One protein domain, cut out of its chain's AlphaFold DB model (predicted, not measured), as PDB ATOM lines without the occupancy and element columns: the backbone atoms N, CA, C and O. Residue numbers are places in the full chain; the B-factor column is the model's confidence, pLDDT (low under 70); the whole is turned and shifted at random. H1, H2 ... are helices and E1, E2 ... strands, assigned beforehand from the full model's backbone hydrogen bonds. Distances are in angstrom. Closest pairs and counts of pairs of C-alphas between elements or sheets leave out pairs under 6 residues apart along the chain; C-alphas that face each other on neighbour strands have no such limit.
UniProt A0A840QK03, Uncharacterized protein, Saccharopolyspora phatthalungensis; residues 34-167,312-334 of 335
ATOM      1  N   PHE A  34      97.896  97.955 233.414       97.38
ATOM      2  CA  PHE A  34      97.758  98.502 232.065       97.38
ATOM      3  C   PHE A  34      98.227  97.469 231.031       97.38
ATOM      4  O   PHE A  34      99.136  96.692 231.327       97.38
ATOM      5  N   PRO A  35      97.654  97.441 229.815       96.31
ATOM      6  CA  PRO A  35      98.082  96.496 228.789       96.31
ATOM      7  C   PRO A  35      99.588  96.575 228.509       96.31
ATOM      8  O   PRO A  35     100.163  97.664 228.454       96.31
ATOM      9  N   LEU A  36     100.214  95.416 228.313       95.44
ATOM     10  CA  LEU A  36     101.626  95.293 227.955       95.44
ATOM     11  C   LEU A  36     101.770  94.245 226.858       95.44
ATOM     12  O   LEU A  36     101.228  93.146 226.950       95.44
ATOM     13  N   THR A  37     102.498  94.588 225.804       93.94
ATOM     14  CA  THR A  37     102.831  93.666 224.720       93.94
ATOM     15  C   THR A  37     104.298  93.854 224.380       93.94
ATOM     16  O   THR A  37     104.713  94.950 224.004       93.94
ATOM     17  N   THR A  38     105.074  92.790 224.542       89.62
ATOM     18  CA  THR A  38     106.488  92.709 224.168       89.62
ATOM     19  C   THR A  38     106.736  91.386 223.452       89.62
ATOM     20  O   THR A  38     105.866  90.511 223.416       89.62
ATOM     21  N   ASP A  39     107.935  91.206 222.908       84.69
ATOM     22  CA  ASP A  39     108.324  89.924 222.327       84.69
ATOM     23  C   ASP A  39     108.280  88.835 223.413       84.69
ATOM     24  O   ASP A  39     108.988  88.909 224.413       84.69
ATOM     25  N   GLY A  40     107.389  87.853 223.246       85.75
ATOM     26  CA  GLY A  40     107.235  86.725 224.170       85.75
ATOM     27  C   GLY A  40     106.347  86.959 225.400       85.75
ATOM     28  O   GLY A  40     106.148  86.013 226.158       85.75
ATOM     29  N   TYR A  41     105.764  88.151 225.593       94.56
ATOM     30  CA  TYR A  41     104.895  88.427 226.745       94.56
ATOM     31  C   TYR A  41     103.714  89.344 226.402       94.56
ATOM     32  O   TYR A  41     103.868  90.399 225.783       94.56
ATOM     33  N   VAL A  42     102.516  88.942 226.836       95.31
ATOM     34  CA  VAL A  42     101.277  89.709 226.659       95.31
ATOM     35  C   VAL A  42     100.498  89.735 227.967       95.31
ATOM     36  O   VAL A  42     100.107  88.692 228.491       95.31
ATOM     37  N   PHE A  43     100.201  90.943 228.439       95.88
ATOM     38  CA  PHE A  43      99.246  91.192 229.508       95.88
ATOM     39  C   PHE A  43      98.044  91.959 228.950       95.88
ATOM     40  O   PHE A  43      98.168  93.120 228.561       95.88
ATOM     41  N   ASP A  44      96.875  91.314 228.947       95.12
ATOM     42  CA  ASP A  44      95.605  91.878 228.456       95.12
ATOM     43  C   ASP A  44      94.452  91.607 229.439       95.12
ATOM     44  O   ASP A  44      93.355  91.181 229.088       95.12
ATOM     45  N   LYS A  45      94.733  91.777 230.736       95.38
ATOM     46  CA  LYS A  45      93.750  91.590 231.816       95.38
ATOM     47  C   LYS A  45      93.666  92.833 232.711       95.38
ATOM     48  O   LYS A  45      93.914  92.725 233.912       95.38
ATOM     49  N   PRO A  46      93.372  94.025 232.155       97.12
ATOM     50  CA  PRO A  46      93.271  95.233 232.960       97.12
ATOM     51  C   PRO A  46      92.116  95.150 233.958       97.12
ATOM     52  O   PRO A  46      91.034  94.649 233.644       97.12
ATOM     53  N   LEU A  47      92.325  95.700 235.157       97.94
ATOM     54  CA  LEU A  47      91.254  95.848 236.141       97.94
ATOM     55  C   LEU A  47      90.178  96.827 235.637       97.94
ATOM     56  O   LEU A  47      90.480  97.718 234.832       97.94
ATOM     57  N   PRO A  48      88.926  96.736 236.124       98.00
ATOM     58  CA  PRO A  48      87.885  97.720 235.823       98.00
ATOM     59  C   PRO A  48      88.306  99.171 236.091       98.00
ATOM     60  O   PRO A  48      88.035 100.060 235.278       98.00
ATOM     61  N   GLU A  49      89.009  99.400 237.196       97.44
ATOM     62  CA  GLU A  49      89.584 100.682 237.595       97.44
ATOM     63  C   GLU A  49      90.665 101.139 236.608       97.44
ATOM     64  O   GLU A  49      90.671 102.298 236.189       97.44
ATOM     65  N   THR A  50      91.523 100.222 236.158       98.06
ATOM     66  CA  THR A  50      92.553 100.497 235.150       98.06
ATOM     67  C   THR A  50      91.934 100.879 233.815       98.06
ATOM     68  O   THR A  50      92.302 101.896 233.234       98.06
ATOM     69  N   MET A  51      90.903 100.158 233.366       98.44
ATOM     70  CA  MET A  51      90.147 100.523 232.165       98.44
ATOM     71  C   MET A  51      89.478 101.900 232.293       98.44
ATOM     72  O   MET A  51      89.376 102.634 231.309       98.44
ATOM     73  N   ALA A  52      89.002 102.273 233.485       98.31
ATOM     74  CA  ALA A  52      88.461 103.608 233.723       98.31
ATOM     75  C   ALA A  52      89.544 104.691 233.605       98.31
ATOM     76  O   ALA A  52      89.309 105.712 232.956       98.31
ATOM     77  N   MET A  53      90.736 104.444 234.154       97.88
ATOM     78  CA  MET A  53      91.878 105.350 234.034       97.88
ATOM     79  C   MET A  53      92.371 105.463 232.585       97.88
ATOM     80  O   MET A  53      92.617 106.572 232.118       97.88
ATOM     81  N   MET A  54      92.420 104.358 231.837       98.38
ATOM     82  CA  MET A  54      92.731 104.358 230.402       98.38
ATOM     83  C   MET A  54      91.772 105.268 229.625       98.38
ATOM     84  O   MET A  54      92.223 106.153 228.901       98.38
ATOM     85  N   ARG A  55      90.453 105.120 229.830       98.56
ATOM     86  CA  ARG A  55      89.439 105.978 229.186       98.56
ATOM     87  C   ARG A  55      89.607 107.454 229.548       98.56
ATOM     88  O   ARG A  55      89.415 108.312 228.689       98.56
ATOM     89  N   LEU A  56      89.961 107.754 230.799       98.25
ATOM     90  CA  LEU A  56      90.234 109.122 231.235       98.25
ATOM     91  C   LEU A  56      91.463 109.700 230.522       98.25
ATOM     92  O   LEU A  56      91.390 110.805 229.991       98.25
ATOM     93  N   ILE A  57      92.564 108.946 230.467       98.38
ATOM     94  CA  ILE A  57      93.789 109.348 229.765       98.38
ATOM     95  C   ILE A  57      93.497 109.577 228.276       98.38
ATOM     96  O   ILE A  57      93.924 110.588 227.725       98.38
ATOM     97  N   ASP A  58      92.714 108.702 227.642       98.56
ATOM     98  CA  ASP A  58      92.358 108.810 226.223       98.56
ATOM     99  C   ASP A  58      91.470 110.025 225.914       98.56
ATOM    100  O   ASP A  58      91.605 110.649 224.856       98.56
ATOM    101  N   GLY A  59      90.576 110.375 226.842       98.44
ATOM    102  CA  GLY A  59      89.709 111.547 226.737       98.44
ATOM    103  C   GLY A  59      90.434 112.870 227.002       98.44
ATOM    104  O   GLY A  59      90.169 113.854 226.314       98.44
ATOM    105  N   VAL A  60      91.350 112.896 227.977       97.81
ATOM    106  CA  VAL A  60      92.074 114.110 228.399       97.81
ATOM    107  C   VAL A  60      93.303 114.382 227.534       97.81
ATOM    108  O   VAL A  60      93.585 115.542 227.248       97.81
ATOM    109  N   LYS A  61      94.022 113.335 227.107       97.44
ATOM    110  CA  LYS A  61      95.301 113.413 226.373       97.44
ATOM    111  C   LYS A  61      96.320 114.314 227.091       97.44
ATOM    112  O   LYS A  61      96.684 115.370 226.567       97.44
ATOM    113  N   PRO A  62      96.731 113.939 228.315       96.56
ATOM    114  CA  PRO A  62      97.449 114.834 229.214       96.56
ATOM    115  C   PRO A  62      98.841 115.212 228.695       96.56
ATOM    116  O   PRO A  62      99.551 114.385 228.134       96.56
ATOM    117  N   ASP A  63      99.257 116.446 228.974       96.00
ATOM    118  CA  ASP A  63     100.651 116.895 228.837       96.00
ATOM    119  C   ASP A  63     101.567 116.328 229.917       96.00
ATOM    120  O   ASP A  63     102.755 116.100 229.691       96.00
ATOM    121  N   VAL A  64     101.007 116.112 231.106       97.38
ATOM    122  CA  VAL A  64     101.702 115.569 232.269       97.38
ATOM    123  C   VAL A  64     100.799 114.562 232.954       97.38
ATOM    124  O   VAL A  64      99.631 114.853 233.216       97.38
ATOM    125  N   LEU A  65     101.357 113.402 233.281       97.69
ATOM    126  CA  LEU A  65     100.739 112.444 234.184       97.69
ATOM    127  C   LEU A  65     101.606 112.342 235.439       97.69
ATOM    128  O   LEU A  65     102.772 111.959 235.368       97.69
ATOM    129  N   ALA A  66     101.033 112.697 236.583       97.50
ATOM    130  CA  ALA A  66     101.686 112.547 237.872       97.50
ATOM    131  C   ALA A  66     101.076 111.365 238.626       97.50
ATOM    132  O   ALA A  66      99.865 111.354 238.856       97.50
ATOM    133  N   SER A  67     101.906 110.404 239.026       96.19
ATOM    134  CA  SER A  67     101.517 109.336 239.954       96.19
ATOM    135  C   SER A  67     102.152 109.678 241.300       96.19
ATOM    136  O   SER A  67     103.368 109.803 241.377       96.19
ATOM    137  N   LEU A  68     101.354 109.945 242.336       95.44
ATOM    138  CA  LEU A  68     101.855 110.393 243.643       95.44
ATOM    139  C   LEU A  68     102.145 109.187 244.540       95.44
ATOM    140  O   LEU A  68     101.248 108.369 244.748       95.44
ATOM    141  N   HIS A  69     103.363 109.097 245.079       93.62
ATOM    142  CA  HIS A  69     103.814 107.954 245.881       93.62
ATOM    143  C   HIS A  69     104.468 108.394 247.195       93.62
ATOM    144  O   HIS A  69     104.732 109.575 247.425       93.62
ATOM    145  N   ASP A  70     104.655 107.420 248.077       90.00
ATOM    146  CA  ASP A  70     105.348 107.542 249.354       90.00
ATOM    147  C   ASP A  70     106.386 106.421 249.426       90.00
ATOM    148  O   ASP A  70     106.036 105.234 249.372       90.00
ATOM    149  N   CYS A  71     107.653 106.801 249.581       89.25
ATOM    150  CA  CYS A  71     108.756 105.850 249.668       89.25
ATOM    151  C   CYS A  71     108.917 105.254 251.073       89.25
ATOM    152  O   CYS A  71     109.830 104.460 251.308       89.25
ATOM    153  N   GLU A  72     107.994 105.576 251.990       88.44
ATOM    154  CA  GLU A  72     107.952 105.195 253.399       88.44
ATOM    155  C   GLU A  72     109.091 105.831 254.189       88.44
ATOM    156  O   GLU A  72     108.851 106.687 255.039       88.44
ATOM    157  N   MET A  73     110.335 105.445 253.919       87.38
ATOM    158  CA  MET A  73     111.488 105.889 254.686       87.38
ATOM    159  C   MET A  73     112.645 106.333 253.802       87.38
ATOM    160  O   MET A  73     112.930 105.711 252.784       87.38
ATOM    161  N   GLY A  74     113.337 107.380 254.245       85.62
ATOM    162  CA  GLY A  74     114.586 107.839 253.655       85.62
ATOM    163  C   GLY A  74     114.551 109.280 253.175       85.62
ATOM    164  O   GLY A  74     114.098 110.167 253.904       85.62
ATOM    165  N   GLY A  75     115.090 109.513 251.978       88.94
ATOM    166  CA  GLY A  75     115.043 110.799 251.288       88.94
ATOM    167  C   GLY A  75     113.988 110.822 250.182       88.94
ATOM    168  O   GLY A  75     113.518 109.787 249.719       88.94
ATOM    169  N   ALA A  76     113.611 112.022 249.744       93.12
ATOM    170  CA  ALA A  76     112.765 112.185 248.570       93.12
ATOM    171  C   ALA A  76     113.553 111.914 247.285       93.12
ATOM    172  O   ALA A  76     114.715 112.307 247.159       93.12
ATOM    173  N   TYR A  77     112.900 111.316 246.302       94.62
ATOM    174  CA  TYR A  77     113.454 111.124 244.969       94.62
ATOM    175  C   TYR A  77     112.346 111.205 243.918       94.62
ATOM    176  O   TYR A  77     111.164 111.343 244.236       94.62
ATOM    177  N   PHE A  78     112.727 111.208 242.645       96.88
ATOM    178  CA  PHE A  78     111.778 111.371 241.551       96.88
ATOM    179  C   PHE A  78     112.049 110.367 240.447       96.88
ATOM    180  O   PHE A  78     113.188 110.254 240.000       96.88
ATOM    181  N   TYR A  79     110.997 109.737 239.927       96.88
ATOM    182  CA  TYR A  79     111.064 109.123 238.608       96.88
ATOM    183  C   TYR A  79     110.509 110.053 237.535       96.88
ATOM    184  O   TYR A  79     109.468 110.691 237.716       96.88
ATOM    185  N   LEU A  80     111.189 110.092 236.392       97.44
ATOM    186  CA  LEU A  80     110.735 110.764 235.181       97.44
ATOM    187  C   LEU A  80     110.656 109.767 234.030       97.44
ATOM    188  O   LEU A  80     111.550 108.946 233.835       97.44
ATOM    189  N   SER A  81     109.610 109.870 233.212       96.06
ATOM    190  CA  SER A  81     109.424 108.970 232.065       96.06
ATOM    191  C   SER A  81     110.415 109.213 230.918       96.06
ATOM    192  O   SER A  81     110.440 108.445 229.960       96.06
ATOM    193  N   ARG A  82     111.152 110.330 230.949       95.00
ATOM    194  CA  ARG A  82     112.183 110.724 229.976       95.00
ATOM    195  C   ARG A  82     113.106 111.795 230.583       95.00
ATOM    196  O   ARG A  82     112.699 112.433 231.557       95.00
ATOM    197  N   PRO A  83     114.294 112.043 230.003       96.06
ATOM    198  CA  PRO A  83     115.162 113.128 230.447       96.06
ATOM    199  C   PRO A  83     114.502 114.506 230.290       96.06
ATOM    200  O   PRO A  83     113.985 114.828 229.224       96.06
ATOM    201  N   GLU A  84     114.585 115.337 231.330       96.62
ATOM    202  CA  GLU A  84     114.120 116.733 231.333       96.62
ATOM    203  C   GLU A  84     115.095 117.621 232.138       96.62
ATOM    204  O   GLU A  84     114.794 118.021 233.266       96.62
ATOM    205  N   PRO A  85     116.290 117.947 231.604       96.69
ATOM    206  CA  PRO A  85     117.362 118.589 232.379       96.69
ATOM    207  C   PRO A  85     116.992 119.920 233.047       96.69
ATOM    208  O   PRO A  85     117.558 120.279 234.079       96.69
ATOM    209  N   SER A  86     116.023 120.650 232.488       96.25
ATOM    210  CA  SER A  86     115.517 121.905 233.057       96.25
ATOM    211  C   SER A  86     114.757 121.710 234.377       96.25
ATOM    212  O   SER A  86     114.722 122.629 235.197       96.25
ATOM    213  N   LEU A  87     114.182 120.524 234.613       96.88
ATOM    214  CA  LEU A  87     113.463 120.186 235.845       96.88
ATOM    215  C   LEU A  87     114.398 119.841 237.000       96.88
ATOM    216  O   LEU A  87     114.054 120.105 238.150       96.88
ATOM    217  N   TYR A  88     115.574 119.281 236.723       96.88
ATOM    218  CA  TYR A  88     116.434 118.701 237.758       96.88
ATOM    219  C   TYR A  88     116.796 119.689 238.881       96.88
ATOM    220  O   TYR A  88     116.483 119.403 240.038       96.88
ATOM    221  N   PRO A  89     117.345 120.891 238.595       97.19
ATOM    222  CA  PRO A  89     117.648 121.856 239.655       97.19
ATOM    223  C   PRO A  89     116.390 122.386 240.363       97.19
ATOM    224  O   PRO A  89     116.462 122.810 241.518       97.19
ATOM    225  N   VAL A  90     115.231 122.374 239.694       97.94
ATOM    226  CA  VAL A  90     113.957 122.818 240.277       97.94
ATOM    227  C   VAL A  90     113.469 121.813 241.316       97.94
ATOM    228  O   VAL A  90     113.115 122.222 242.420       97.94
ATOM    229  N   LEU A  91     113.504 120.516 240.999       97.62
ATOM    230  CA  LEU A  91     113.109 119.440 241.913       97.62
ATOM    231  C   LEU A  91     113.998 119.415 243.162       97.62
ATOM    232  O   LEU A  91     113.483 119.414 244.281       97.62
ATOM    233  N   THR A  92     115.318 119.542 242.996       94.94
ATOM    234  CA  THR A  92     116.247 119.661 244.132       94.94
ATOM    235  C   THR A  92     115.922 120.855 245.027       94.94
ATOM    236  O   THR A  92     115.889 120.734 246.254       94.94
ATOM    237  N   LYS A  93     115.627 122.018 244.432       97.19
ATOM    238  CA  LYS A  93     115.263 123.224 245.185       97.19
ATOM    239  C   LYS A  93     113.927 123.078 245.919       97.19
ATOM    240  O   LYS A  93     113.777 123.646 246.999       97.19
ATOM    241  N   ILE A  94     112.968 122.348 245.348       97.69
ATOM    242  CA  ILE A  94     111.674 122.065 245.984       97.69
ATOM    243  C   ILE A  94     111.880 121.250 247.265       97.69
ATOM    244  O   ILE A  94     111.403 121.676 248.317       97.69
ATOM    245  N   CYS A  95     112.637 120.151 247.201       94.56
ATOM    246  CA  CYS A  95     112.939 119.326 248.376       94.56
ATOM    247  C   CYS A  95     113.659 120.132 249.467       94.56
ATOM    248  O   CYS A  95     113.211 120.166 250.614       94.56
ATOM    249  N   ALA A  96     114.714 120.868 249.092       93.69
ATOM    250  CA  ALA A  96     115.458 121.716 250.021       93.69
ATOM    251  C   ALA A  96     114.568 122.791 250.677       93.69
ATOM    252  O   ALA A  96     114.669 123.024 251.880       93.69
ATOM    253  N   GLY A  97     113.674 123.422 249.907       95.50
ATOM    254  CA  GLY A  97     112.743 124.435 250.410       95.50
ATOM    255  C   GLY A  97     111.717 123.895 251.407       95.50
ATOM    256  O   GLY A  97     111.358 124.609 252.338       95.50
ATOM    257  N   ALA A  98     111.297 122.637 251.247       94.44
ATOM    258  CA  ALA A  98     110.397 121.944 252.170       94.44
ATOM    259  C   ALA A  98     111.132 121.285 253.357       94.44
ATOM    260  O   ALA A  98     110.501 120.655 254.206       94.44
ATOM    261  N   GLY A  99     112.465 121.395 253.415       91.25
ATOM    262  CA  GLY A  99     113.288 120.749 254.435       91.25
ATOM    263  C   GLY A  99     113.303 119.222 254.336       91.25
ATOM    264  O   GLY A  99     113.542 118.563 255.344       91.25
ATOM    265  N   VAL A 100     113.034 118.652 253.157       90.75
ATOM    266  CA  VAL A 100     113.056 117.204 252.908       90.75
ATOM    267  C   VAL A 100     114.378 116.853 252.211       90.75
ATOM    268  O   VAL A 100     114.643 117.394 251.136       90.75
ATOM    269  N   PRO A 101     115.241 116.000 252.798       87.44
ATOM    270  CA  PRO A 101     116.484 115.597 252.142       87.44
ATOM    271  C   PRO A 101     116.174 114.785 250.884       87.44
ATOM    272  O   PRO A 101     115.188 114.051 250.855       87.44
ATOM    273  N   MET A 102     117.011 114.903 249.853       87.94
ATOM    274  CA  MET A 102     116.940 113.999 248.704       87.94
ATOM    275  C   MET A 102     117.657 112.687 249.014       87.94
ATOM    276  O   MET A 102     118.679 112.710 249.698       87.94
ATOM    277  N   ASP A 103     117.142 111.574 248.497       86.19
ATOM    278  CA  ASP A 103     117.857 110.300 248.527       86.19
ATOM    279  C   ASP A 103     118.964 110.323 247.467       86.19
ATOM    280  O   ASP A 103     118.716 110.610 246.292       86.19
ATOM    281  N   LEU A 104     120.201 110.095 247.903       76.56
ATOM    282  CA  LEU A 104     121.373 110.062 247.027       76.56
ATOM    283  C   LEU A 104     121.751 108.636 246.606       76.56
ATOM    284  O   LEU A 104     122.620 108.487 245.749       76.56
ATOM    285  N   GLY A 105     121.116 107.618 247.194       77.56
ATOM    286  CA  GLY A 105     121.304 106.215 246.850       77.56
ATOM    287  C   GLY A 105     120.434 105.773 245.677       77.56
ATOM    288  O   GLY A 105     119.959 106.583 244.883       77.56
ATOM    289  N   LYS A 106     120.225 104.460 245.566       79.00
ATOM    290  CA  LYS A 106     119.284 103.847 244.621       79.00
ATOM    291  C   LYS A 106     118.131 103.229 245.422       79.00
ATOM    292  O   LYS A 106     118.278 102.115 245.919       79.00
ATOM    293  N   PRO A 107     117.031 103.970 245.626       69.88
ATOM    294  CA  PRO A 107     116.081 103.696 246.706       69.88
ATOM    295  C   PRO A 107     115.141 102.503 246.465       69.88
ATOM    296  O   PRO A 107     114.566 102.003 247.434       69.88
ATOM    297  N   GLU A 108     114.971 102.044 245.219       76.25
ATOM    298  CA  GLU A 108     114.107 100.889 244.900       76.25
ATOM    299  C   GLU A 108     114.822  99.762 244.137       76.25
ATOM    300  O   GLU A 108     114.424  98.606 244.275       76.25
ATOM    301  N   GLY A 109     115.894 100.040 243.385       71.81
ATOM    302  CA  GLY A 109     116.642  98.991 242.687       71.81
ATOM    303  C   GLY A 109     117.997  99.433 242.138       71.81
ATOM    304  O   GLY A 109     118.192 100.565 241.701       71.81
ATOM    305  N   GLU A 110     118.959  98.508 242.106       74.75
ATOM    306  CA  GLU A 110     120.327  98.790 241.638       74.75
ATOM    307  C   GLU A 110     120.426  99.083 240.133       74.75
ATOM    308  O   GLU A 110     121.401  99.682 239.673       74.75
ATOM    309  N   ASN A 111     119.408  98.696 239.369       74.12
ATOM    310  CA  ASN A 111     119.368  98.840 237.916       74.12
ATOM    311  C   ASN A 111     118.716 100.149 237.441       74.12
ATOM    312  O   ASN A 111     118.572 100.343 236.227       74.12
ATOM    313  N   ASP A 112     118.332 101.025 238.374       81.50
ATOM    314  CA  ASP A 112     117.708 102.307 238.070       81.50
ATOM    315  C   ASP A 112     118.709 103.253 237.399       81.50
ATOM    316  O   ASP A 112     119.765 103.598 237.939       81.50
ATOM    317  N   GLU A 113     118.366 103.691 236.189       88.94
ATOM    318  CA  GLU A 113     119.153 104.664 235.439       88.94
ATOM    319  C   GLU A 113     118.983 106.054 236.070       88.94
ATOM    320  O   GLU A 113     117.870 106.579 236.158       88.94
ATOM    321  N   SER A 114     120.085 106.668 236.507       91.50
ATOM    322  CA  SER A 114     120.073 108.015 237.087       91.50
ATOM    323  C   SER A 114     120.196 109.085 236.004       91.50
ATOM    324  O   SER A 114     121.118 109.069 235.190       91.50
ATOM    325  N   PHE A 115     119.288 110.060 236.034       94.44
ATOM    326  CA  PHE A 115     119.382 111.280 235.235       94.44
ATOM    327  C   PHE A 115     120.146 112.392 235.961       94.44
ATOM    328  O   PHE A 115     120.835 113.194 235.330       94.44
ATOM    329  N   ALA A 116     119.993 112.456 237.283       93.44
ATOM    330  CA  ALA A 116     120.690 113.352 238.198       93.44
ATOM    331  C   ALA A 116     120.581 112.783 239.630       93.44
ATOM    332  O   ALA A 116     119.775 111.880 239.861       93.44
ATOM    333  N   PRO A 117     121.343 113.289 240.619       88.94
ATOM    334  CA  PRO A 117     121.210 112.836 242.006       88.94
ATOM    335  C   PRO A 117     119.754 112.899 242.504       88.94
ATOM    336  O   PRO A 117     119.140 113.966 242.455       88.94
ATOM    337  N   GLY A 118     119.212 111.754 242.943       89.69
ATOM    338  CA  GLY A 118     117.820 111.567 243.377       89.69
ATOM    339  C   GLY A 118     116.752 111.746 242.286       89.69
ATOM    340  O   GLY A 118     115.583 111.976 242.599       89.69
ATOM    341  N   ILE A 119     117.139 111.681 241.008       95.31
ATOM    342  CA  ILE A 119     116.239 111.739 239.851       95.31
ATOM    343  C   ILE A 119     116.586 110.591 238.907       95.31
ATOM    344  O   ILE A 119     117.681 110.532 238.341       95.31
ATOM    345  N   PHE A 120     115.625 109.703 238.705       95.19
ATOM    346  CA  PHE A 120     115.805 108.435 238.017       95.19
ATOM    347  C   PHE A 120     114.846 108.308 236.837       95.19
ATOM    348  O   PHE A 120     113.803 108.966 236.762       95.19
ATOM    349  N   LYS A 121     115.196 107.439 235.899       94.94
ATOM    350  CA  LYS A 121     114.315 107.039 234.813       94.94
ATOM    351  C   LYS A 121     113.232 106.105 235.342       94.94
ATOM    352  O   LYS A 121     113.538 105.102 235.976       94.94
ATOM    353  N   PHE A 122     111.973 106.391 235.022       94.25
ATOM    354  CA  PHE A 122     110.909 105.403 235.167       94.25
ATOM    355  C   PHE A 122     111.024 104.377 234.032       94.25
ATOM    356  O   PHE A 122     110.742 104.701 232.875       94.25
ATOM    357  N   GLY A 123     111.524 103.179 234.341       90.00
ATOM    358  CA  GLY A 123     111.818 102.145 233.348       90.00
ATOM    359  C   GLY A 123     110.569 101.454 232.794       90.00
ATOM    360  O   GLY A 123     109.620 101.176 233.527       90.00
ATOM    361  N   HIS A 124     110.592 101.116 231.501       91.88
ATOM    362  CA  HIS A 124     109.554 100.289 230.884       91.88
ATOM    363  C   HIS A 124     109.865  98.791 231.069       91.88
ATOM    364  O   HIS A 124     111.015  98.401 230.855       91.88
ATOM    365  N   PRO A 125     108.883  97.913 231.370       89.75
ATOM    366  CA  PRO A 125     109.132  96.475 231.549       89.75
ATOM    367  C   PRO A 125     109.848  95.792 230.370       89.75
ATOM    368  O   PRO A 125     110.619  94.856 230.560       89.75
ATOM    369  N   SER A 126     109.670  96.290 229.141       89.31
ATOM    370  CA  SER A 126     110.405  95.782 227.970       89.31
ATOM    371  C   SER A 126     111.923  95.970 228.066       89.31
ATOM    372  O   SER A 126     112.665  95.222 227.440       89.31
ATOM    373  N   GLU A 127     112.402  96.966 228.814       90.00
ATOM    374  CA  GLU A 127     113.836  97.174 229.038       90.00
ATOM    375  C   GLU A 127     114.411  96.088 229.948       90.00
ATOM    376  O   GLU A 127     115.526  95.628 229.716       90.00
ATOM    377  N   ALA A 128     113.639  95.632 230.940       86.31
ATOM    378  CA  ALA A 128     114.012  94.492 231.770       86.31
ATOM    379  C   ALA A 128     114.024  93.191 230.949       86.31
ATOM    380  O   ALA A 128     114.990  92.434 231.018       86.31
ATOM    381  N   ALA A 129     113.022  92.982 230.086       88.38
ATOM    382  CA  ALA A 129     113.000  91.849 229.155       88.38
ATOM    383  C   ALA A 129     114.213  91.846 228.209       88.38
ATOM    384  O   ALA A 129     114.849  90.816 228.004       88.38
ATOM    385  N   ALA A 130     114.598  93.015 227.685       88.12
ATOM    386  CA  ALA A 130     115.787  93.162 226.843       88.12
ATOM    387  C   ALA A 130     117.101  92.852 227.588       88.12
ATOM    388  O   ALA A 130     118.106  92.538 226.952       88.12
ATOM    389  N   ARG A 131     117.097  92.920 228.926       86.19
ATOM    390  CA  ARG A 131     118.207  92.509 229.803       86.19
ATOM    391  C   ARG A 131     118.126  91.035 230.222       86.19
ATOM    392  O   ARG A 131     118.988  90.581 230.965       86.19
ATOM    393  N   GLY A 132     117.137  90.290 229.725       87.31
ATOM    394  CA  GLY A 132     116.992  88.852 229.942       87.31
ATOM    395  C   GLY A 132     115.993  88.446 231.026       87.31
ATOM    396  O   GLY A 132     115.917  87.257 231.314       87.31
ATOM    397  N   MET A 133     115.231  89.382 231.606       87.69
ATOM    398  CA  MET A 133     114.157  89.044 232.551       87.69
ATOM    399  C   MET A 133     113.037  88.271 231.843       87.69
ATOM    400  O   MET A 133     112.498  88.736 230.831       87.69
ATOM    401  N   ASP A 134     112.632  87.132 232.403       90.56
ATOM    402  CA  ASP A 134     111.423  86.429 231.981       90.56
ATOM    403  C   ASP A 134     110.204  87.144 232.573       90.56
ATOM    404  O   ASP A 134     109.809  86.917 233.716       90.56
ATOM    405  N   LEU A 135     109.578  88.026 231.787       91.25
ATOM    406  CA  LEU A 135     108.417  88.788 232.252       91.25
ATOM    407  C   LEU A 135     107.249  87.900 232.703       91.25
ATOM    408  O   LEU A 135     106.483  88.321 233.566       91.25
ATOM    409  N   ALA A 136     107.079  86.694 232.156       89.94
ATOM    410  CA  ALA A 136     105.983  85.824 232.568       89.94
ATOM    411  C   ALA A 136     106.234  85.229 233.958       89.94
ATOM    412  O   ALA A 136     105.313  85.184 234.774       89.94
ATOM    413  N   ALA A 137     107.467  84.791 234.217       87.44
ATOM    414  CA  ALA A 137     107.849  84.166 235.479       87.44
ATOM    415  C   ALA A 137     108.156  85.184 236.593       87.44
ATOM    416  O   ALA A 137     107.837  84.928 237.753       87.44
ATOM    417  N   GLU A 138     108.756  86.327 236.252       85.69
ATOM    418  CA  GLU A 138     109.319  87.277 237.220       85.69
ATOM    419  C   GLU A 138     108.462  88.538 237.408       85.69
ATOM    420  O   GLU A 138     108.436  89.102 238.501       85.69
ATOM    421  N   TRP A 139     107.735  88.982 236.372       88.44
ATOM    422  CA  TRP A 139     106.930  90.212 236.427       88.44
ATOM    423  C   TRP A 139     105.431  89.934 236.585       88.44
ATOM    424  O   TRP A 139     104.768  90.522 237.441       88.44
ATOM    425  N   GLY A 140     104.875  89.054 235.747       90.06
ATOM    426  CA  GLY A 140     103.506  88.526 235.830       90.06
ATOM    427  C   GLY A 140     102.369  89.555 235.741       90.06
ATOM    428  O   GLY A 140     101.203  89.205 235.939       90.06
ATOM    429  N   THR A 141     102.679  90.825 235.473       94.31
ATOM    430  CA  THR A 141     101.729  91.945 235.478       94.31
ATOM    431  C   THR A 141     101.852  92.816 234.225       94.31
ATOM    432  O   THR A 141     102.592  92.505 233.290       94.31
ATOM    433  N   GLY A 142     101.039  93.861 234.144       95.38
ATOM    434  CA  GLY A 142     100.986  94.780 233.019       95.38
ATOM    435  C   GLY A 142     102.059  95.869 233.044       95.38
ATOM    436  O   GLY A 142     103.080  95.784 233.726       95.38
ATOM    437  N   SER A 143     101.802  96.908 232.254       94.88
ATOM    438  CA  SER A 143     102.553  98.165 232.263       94.88
ATOM    439  C   SER A 143     101.925  99.145 233.262       94.88
ATOM    440  O   SER A 143     101.166  98.735 234.142       94.88
ATOM    441  N   SER A 144     102.200 100.440 233.100       96.56
ATOM    442  CA  SER A 144     101.740 101.498 233.997       96.56
ATOM    443  C   SER A 144     100.943 102.599 233.312       96.56
ATOM    444  O   SER A 144     100.927 102.727 232.084       96.56
ATOM    445  N   SER A 145     100.299 103.433 234.127       97.44
ATOM    446  CA  SER A 145      99.560 104.599 233.652       97.44
ATOM    447  C   SER A 145     100.480 105.605 232.963       97.44
ATOM    448  O   SER A 145     100.121 106.167 231.925       97.44
ATOM    449  N   ILE A 146     101.695 105.771 233.499       97.25
ATOM    450  CA  ILE A 146     102.747 106.630 232.949       97.25
ATOM    451  C   ILE A 146     103.109 106.174 231.539       97.25
ATOM    452  O   ILE A 146     103.078 106.987 230.617       97.25
ATOM    453  N   HIS A 147     103.368 104.878 231.342       96.62
ATOM    454  CA  HIS A 147     103.665 104.328 230.019       96.62
ATOM    455  C   HIS A 147     102.475 104.450 229.065       96.62
ATOM    456  O   HIS A 147     102.634 104.855 227.914       96.62
ATOM    457  N   TYR A 148     101.261 104.176 229.545       97.44
ATOM    458  CA  TYR A 148     100.056 104.300 228.727       97.44
ATOM    459  C   TYR A 148      99.831 105.736 228.226       97.44
ATOM    460  O   TYR A 148      99.407 105.936 227.086       97.44
ATOM    461  N   ALA A 149     100.143 106.746 229.044       97.44
ATOM    462  CA  ALA A 149     100.009 108.153 228.678       97.44
ATOM    463  C   ALA A 149     101.076 108.639 227.675       97.44
ATOM    464  O   ALA A 149     100.843 109.630 226.977       97.44
ATOM    465  N   GLN A 150     102.209 107.937 227.528       94.69
ATOM    466  CA  GLN A 150     103.285 108.331 226.605       94.69
ATOM    467  C   GLN A 150     102.844 108.375 225.137       94.69
ATOM    468  O   GLN A 150     103.398 109.157 224.366       94.69
ATOM    469  N   LYS A 151     101.805 107.628 224.742       95.25
ATOM    470  CA  LYS A 151     101.230 107.710 223.383       95.25
ATOM    471  C   LYS A 151     100.672 109.098 223.029       95.25
ATOM    472  O   LYS A 151     100.450 109.384 221.857       95.25
ATOM    473  N   TYR A 152     100.451 109.955 224.029       96.50
ATOM    474  CA  TYR A 152     100.061 111.359 223.867       96.50
ATOM    475  C   TYR A 152     101.219 112.343 224.092       96.50
ATOM    476  O   TYR A 152     100.993 113.549 224.116       96.50
ATOM    477  N   GLY A 153     102.451 111.854 224.261       94.94
ATOM    478  CA  GLY A 153     103.626 112.677 224.567       94.94
ATOM    479  C   GLY A 153     103.707 113.146 226.025       94.94
ATOM    480  O   GLY A 153     104.583 113.951 226.355       94.94
ATOM    481  N   ALA A 154     102.828 112.643 226.902       96.75
ATOM    482  CA  ALA A 154     102.765 113.046 228.301       96.75
ATOM    483  C   ALA A 154     104.123 112.875 229.000       96.75
ATOM    484  O   ALA A 154     104.785 111.843 228.856       96.75
ATOM    485  N   LEU A 155     104.541 113.878 229.774       97.56
ATOM    486  CA  LEU A 155     105.627 113.719 230.735       97.56
ATOM    487  C   LEU A 155     105.094 112.979 231.961       97.56
ATOM    488  O   LEU A 155     104.207 113.476 232.655       97.56
ATOM    489  N   GLY A 156     105.645 111.804 232.239       97.81
ATOM    490  CA  GLY A 156     105.409 111.101 233.489       97.81
ATOM    491  C   GLY A 156     106.320 111.611 234.597       97.81
ATOM    492  O   GLY A 156     107.530 111.707 234.385       97.81
ATOM    493  N   ILE A 157     105.752 111.894 235.767       98.25
ATOM    494  CA  ILE A 157     106.504 112.212 236.986       98.25
ATOM    495  C   ILE A 157     105.963 111.420 238.176       98.25
ATOM    496  O   ILE A 157     104.751 111.356 238.393       98.25
ATOM    497  N   ILE A 158     106.872 110.847 238.963       97.75
ATOM    498  CA  ILE A 158     106.560 110.152 240.213       97.75
ATOM    499  C   ILE A 158     107.386 110.791 241.329       97.75
ATOM    500  O   ILE A 158     108.577 110.500 241.436       97.75
ATOM    501  N   PRO A 159     106.812 111.724 242.107       97.38
ATOM    502  CA  PRO A 159     107.457 112.238 243.302       97.38
ATOM    503  C   PRO A 159     107.298 111.235 244.448       97.38
ATOM    504  O   PRO A 159     106.191 111.029 244.955       97.38
ATOM    505  N   GLU A 160     108.420 110.661 244.857       96.12
ATOM    506  CA  GLU A 160     108.542 109.727 245.970       96.12
ATOM    507  C   GLU A 160     109.017 110.507 247.191       96.12
ATOM    508  O   GLU A 160     110.091 111.113 247.187       96.12
ATOM    509  N   VAL A 161     108.178 110.576 248.221       95.12
ATOM    510  CA  VAL A 161     108.432 111.397 249.412       95.12
ATOM    511  C   VAL A 161     108.405 110.524 250.668       95.12
ATOM    512  O   VAL A 161     107.550 109.653 250.742       95.12
ATOM    513  N   PRO A 162     109.301 110.727 251.652       91.88
ATOM    514  CA  PRO A 162     109.416 109.831 252.800       91.88
ATOM    515  C   PRO A 162     108.481 110.232 253.946       91.88
ATOM    516  O   PRO A 162     108.529 111.364 254.428       91.88
ATOM    517  N   MET A 163     107.693 109.299 254.475       89.69
ATOM    518  CA  MET A 163     106.973 109.496 255.741       89.69
ATOM    519  C   MET A 163     107.891 109.529 256.976       89.69
ATOM    520  O   MET A 163     107.601 110.257 257.933       89.69
ATOM    521  N   TRP A 164     109.005 108.789 256.961       89.06
ATOM    522  CA  TRP A 164     110.031 108.781 258.011       89.06
ATOM    523  C   TRP A 164     111.401 109.137 257.447       89.06
ATOM    524  O   TRP A 164     111.836 108.588 256.441       89.06
ATOM    525  N   ARG A 165     112.133 110.009 258.135       83.94
ATOM    526  CA  ARG A 165     113.488 110.410 257.739       83.94
ATOM    527  C   ARG A 165     114.495 110.222 258.865       83.94
ATOM    528  O   ARG A 165     114.145 110.369 260.036       83.94
ATOM    529  N   ASN A 166     115.745 110.012 258.477       77.75
ATOM    530  CA  ASN A 166     116.932 110.203 259.310       77.75
ATOM    531  C   ASN A 166     117.754 111.363 258.704       77.75
ATOM    532  O   ASN A 166     117.639 111.665 257.514       77.75
ATOM    533  N   THR A 167     118.558 112.045 259.514       73.19
ATOM    534  CA  THR A 167     119.469 113.120 259.098       73.19
ATOM    535  C   THR A 167     120.563 112.675 258.123       73.19
ATOM    536  O   THR A 167     121.142 113.522 257.452       73.19
ATOM    537  N   PRO A 312     106.639 116.153 258.451       90.69
ATOM    538  CA  PRO A 312     105.369 116.865 258.414       90.69
ATOM    539  C   PRO A 312     104.644 116.659 257.071       90.69
ATOM    540  O   PRO A 312     105.237 116.788 256.002       90.69
ATOM    541  N   ILE A 313     103.354 116.304 257.116       90.81
ATOM    542  CA  ILE A 313     102.567 115.981 255.906       90.81
ATOM    543  C   ILE A 313     102.473 117.186 254.962       90.81
ATOM    544  O   ILE A 313     102.459 117.015 253.749       90.81
ATOM    545  N   ASP A 314     102.414 118.399 255.505       94.12
ATOM    546  CA  ASP A 314     102.456 119.645 254.741       94.12
ATOM    547  C   ASP A 314     103.744 119.771 253.917       94.12
ATOM    548  O   ASP A 314     103.654 120.099 252.738       94.12
ATOM    549  N   SER A 315     104.904 119.407 254.473       94.44
ATOM    550  CA  SER A 315     106.162 119.336 253.716       94.44
ATOM    551  C   SER A 315     106.092 118.318 252.571       94.44
ATOM    552  O   SER A 315     106.539 118.610 251.462       94.44
ATOM    553  N   LEU A 316     105.506 117.138 252.802       94.50
ATOM    554  CA  LEU A 316     105.371 116.090 251.776       94.50
ATOM    555  C   LEU A 316     104.443 116.525 250.634       94.50
ATOM    556  O   LEU A 316     104.796 116.422 249.457       94.50
ATOM    557  N   VAL A 317     103.280 117.080 250.984       95.94
ATOM    558  CA  VAL A 317     102.313 117.625 250.021       95.94
ATOM    559  C   VAL A 317     102.923 118.794 249.250       95.94
ATOM    560  O   VAL A 317     102.726 118.897 248.039       95.94
ATOM    561  N   GLU A 318     103.691 119.660 249.913       97.19
ATOM    562  CA  GLU A 318     104.390 120.770 249.270       97.19
ATOM    563  C   GLU A 318     105.358 120.278 248.188       97.19
ATOM    564  O   GLU A 318     105.327 120.806 247.072       97.19
ATOM    565  N   VAL A 319     106.172 119.257 248.485       97.62
ATOM    566  CA  VAL A 319     107.098 118.664 247.509       97.62
ATOM    567  C   VAL A 319     106.337 118.119 246.305       97.62
ATOM    568  O   VAL A 319     106.629 118.505 245.171       97.62
ATOM    569  N   GLN A 320     105.323 117.282 246.539       97.81
ATOM    570  CA  GLN A 320     104.548 116.658 245.468       97.81
ATOM    571  C   GLN A 320     103.839 117.698 244.589       97.81
ATOM    572  O   GLN A 320     104.000 117.695 243.368       97.81
ATOM    573  N   VAL A 321     103.106 118.643 245.185       98.00
ATOM    574  CA  VAL A 321     102.355 119.663 244.435       98.00
ATOM    575  C   VAL A 321     103.293 120.563 243.631       98.00
ATOM    576  O   VAL A 321     103.042 120.819 242.451       98.00
ATOM    577  N   LYS A 322     104.394 121.035 244.230       98.38
ATOM    578  CA  LYS A 322     105.351 121.894 243.519       98.38
ATOM    579  C   LYS A 322     106.056 121.148 242.388       98.38
ATOM    580  O   LYS A 322     106.261 121.752 241.335       98.38
ATOM    581  N   ALA A 323     106.385 119.868 242.569       98.25
ATOM    582  CA  ALA A 323     106.993 119.044 241.527       98.25
ATOM    583  C   ALA A 323     106.047 118.867 240.329       98.25
ATOM    584  O   ALA A 323     106.453 119.088 239.188       98.25
ATOM    585  N   VAL A 324     104.766 118.576 240.581       97.94
ATOM    586  CA  VAL A 324     103.748 118.450 239.523       97.94
ATOM    587  C   VAL A 324     103.545 119.770 238.775       97.94
ATOM    588  O   VAL A 324     103.520 119.782 237.546       97.94
ATOM    589  N   ILE A 325     103.461 120.900 239.486       97.88
ATOM    590  CA  ILE A 325     103.341 122.226 238.852       97.88
ATOM    591  C   ILE A 325     104.582 122.549 238.009       97.88
ATOM    592  O   ILE A 325     104.453 123.099 236.913       97.88
ATOM    593  N   ALA A 326     105.780 122.229 238.503       97.88
ATOM    594  CA  ALA A 326     107.015 122.421 237.751       97.88
ATOM    595  C   ALA A 326     107.013 121.577 236.468       97.88
ATOM    596  O   ALA A 326     107.280 122.115 235.395       97.88
ATOM    597  N   ALA A 327     106.629 120.300 236.559       97.25
ATOM    598  CA  ALA A 327     106.527 119.410 235.407       97.25
ATOM    599  C   ALA A 327     105.520 119.924 234.368       97.25
ATOM    600  O   ALA A 327     105.837 119.983 233.180       97.25
ATOM    601  N   ALA A 328     104.343 120.378 234.812       96.12
ATOM    602  CA  ALA A 328     103.315 120.955 233.943       96.12
ATOM    603  C   ALA A 328     103.806 122.202 233.197       96.12
ATOM    604  O   ALA A 328     103.550 122.359 232.000       96.12
ATOM    605  N   ARG A 329     104.556 123.077 233.880       94.94
ATOM    606  CA  ARG A 329     105.174 124.247 233.245       94.94
ATOM    607  C   ARG A 329     106.185 123.825 232.190       94.94
ATOM    608  O   ARG A 329     106.112 124.348 231.087       94.94
ATOM    609  N   THR A 330     107.075 122.883 232.488       92.31
ATOM    610  CA  THR A 330     108.083 122.411 231.526       92.31
ATOM    611  C   THR A 330     107.438 121.788 230.290       92.31
ATOM    612  O   THR A 330     107.740 122.210 229.178       92.31
ATOM    613  N   ALA A 331     106.478 120.877 230.472       87.19
ATOM    614  CA  ALA A 331     105.797 120.209 229.361       87.19
ATOM    615  C   ALA A 331     105.070 121.192 228.424       87.19
ATOM    616  O   ALA A 331     105.079 121.010 227.209       87.19
ATOM    617  N   SER A 332     104.512 122.279 228.971       77.44
ATOM    618  CA  SER A 332     103.816 123.310 228.186       77.44
ATOM    619  C   SER A 332     104.739 124.129 227.269       77.44
ATOM    620  O   SER A 332     104.253 124.729 226.317       77.44
ATOM    621  N   HIS A 333     106.050 124.183 227.539       65.19
ATOM    622  CA  HIS A 333     107.016 124.948 226.730       65.19
ATOM    623  C   HIS A 333     107.652 124.125 225.596       65.19
ATOM    624  O   HIS A 333     108.385 124.684 224.784       65.19
ATOM    625  N   CYS A 334     107.398 122.814 225.539       58.00
ATOM    626  CA  CYS A 334     107.961 121.907 224.534       58.00
ATOM    627  C   CYS A 334     107.024 121.646 223.339       58.00
ATOM    628  O   CYS A 334     107.356 120.808 222.500       58.00
TER     629      CYS A 334
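What this domain is: This is residues 34 to 167 and 312 to 334 of the 335 residues of an uncharacterized protein of Saccharopolyspora phatthalungensis (UniProt A0A840QK03). A twisted sheet built along one long strand, E8, has H6 and H2 packed side by side over one face and the short helix H5 over the opposite face, near the start of E8. H1 packs beside H5, touching it with residues 53 to 57 alone, and farther out along the longest axis the small hairpin E1 and E2 lies close to the short helices H3 and H4. The printed part has 157 residues, with six named helices and eight named strands in the order E1 E2 H1 E3 E4 E5 H2 E6 E7 H3 H4 H5 E8 H6. The large sheet is branched and mixed, the small one antiparallel, and the class is mixed, helices and strands. The whole is compact, with a radius of gyration of the C-alphas of 16.2 A and spans of 45 by 34 by 28 A.

Where its parts are: The longest strand, E8, is residues 155 to 165, 28.3 A from C-alpha 155 at (105.627, 113.719, 230.735) to C-alpha 165 at (113.488, 110.410, 257.739). The other strands of its sheet are E3, residues 64 to 66; E4, residues 69 to 73, 11.9 A; E5, residues 77 to 80, 10.2 A; E6, residues 114 to 116; and E7, residues 119 to 121. The longest helix, H6, is residues 313 to 332, 28.7 A, and ends with C-alpha 332 at (103.816, 123.310, 228.186). H2 is residues 88 to 97, 14.4 A, H5 residues 145 to 152, 11.9 A, and H1 residues 48 to 60, 18.5 A. E1, residues 36 to 38, begins with C-alpha 36 at (101.626, 95.293, 227.955), and E2 is residues 41 to 43. H3 is residues 125 to 130 and H4 residues 135 to 139.

How they stand to each other: E8 has three neighbours. E3 and E4 lie on one side of it, both parallel to it, with N 65 and O 155 at 2.9 A and N 71 and O 161 at 3.1 A. E3 runs on into E4 across a break of 2 residues, at 40 degrees. E5 lies on the other side, antiparallel to E8, with N 79 and O 158 at 3.0 A. E7 is parallel to E5, with N 120 and O 78 at 2.8 A, and forms a hairpin with the edge strand E6, with N 119 and O 116 at 2.9 A. H6 is on this sheet at a height of 8.7 A, along the strands, at 15 degrees to E8 on the local plane; their closest C-alphas are Pro 159 and Gln 320, 5.7 A. H2 is on the same face, 9.5 A over the sheet. It touches residues 319 to 326 of H6, closest at the C-alphas of Ile 94 and Val 319, 5.9 A, at a shallow tilt of 24 degrees, opposite ways. H5 is on the opposite face at a height of 7.9 A, and the C-alphas of Ile 146 and Gly 156 are its closest to E8, 5.2 A. H1 touches H5 with residues 53 to 57 alone, closest at the C-alphas of Ile 57 and Ala 149, 6.4 A, at a shallow tilt of 29 degrees, the same way. E1 and E2 form an antiparallel hairpin, with N 38 and O 41 at 3.0 A. The closest C-alphas of E1 and H3 are Thr 38 and Ser 126, 6.3 A; those of E2 and H4 are Tyr 41 and Ala 136, 6.5 A. H3 and H4 are close but not clearly touching, and H3 is apart from H5. Every O i to N i+4 pair is within hydrogen-bond range in H1, H2, H3, H4 and H6, and 2 of 4 in H5.

The domain as a whole: The C-alphas farthest apart are those of Gly 40 and Gly 97, 46.3 A. Residues 168 to 311 are not printed, and C-alphas 167 and 312 are 14.6 A apart across the cut. The link from H2 to E6, residues 98 to 113, is long. The mean pLDDT of the printed part is 92.3; residues 107, 333 and 334 are under 70.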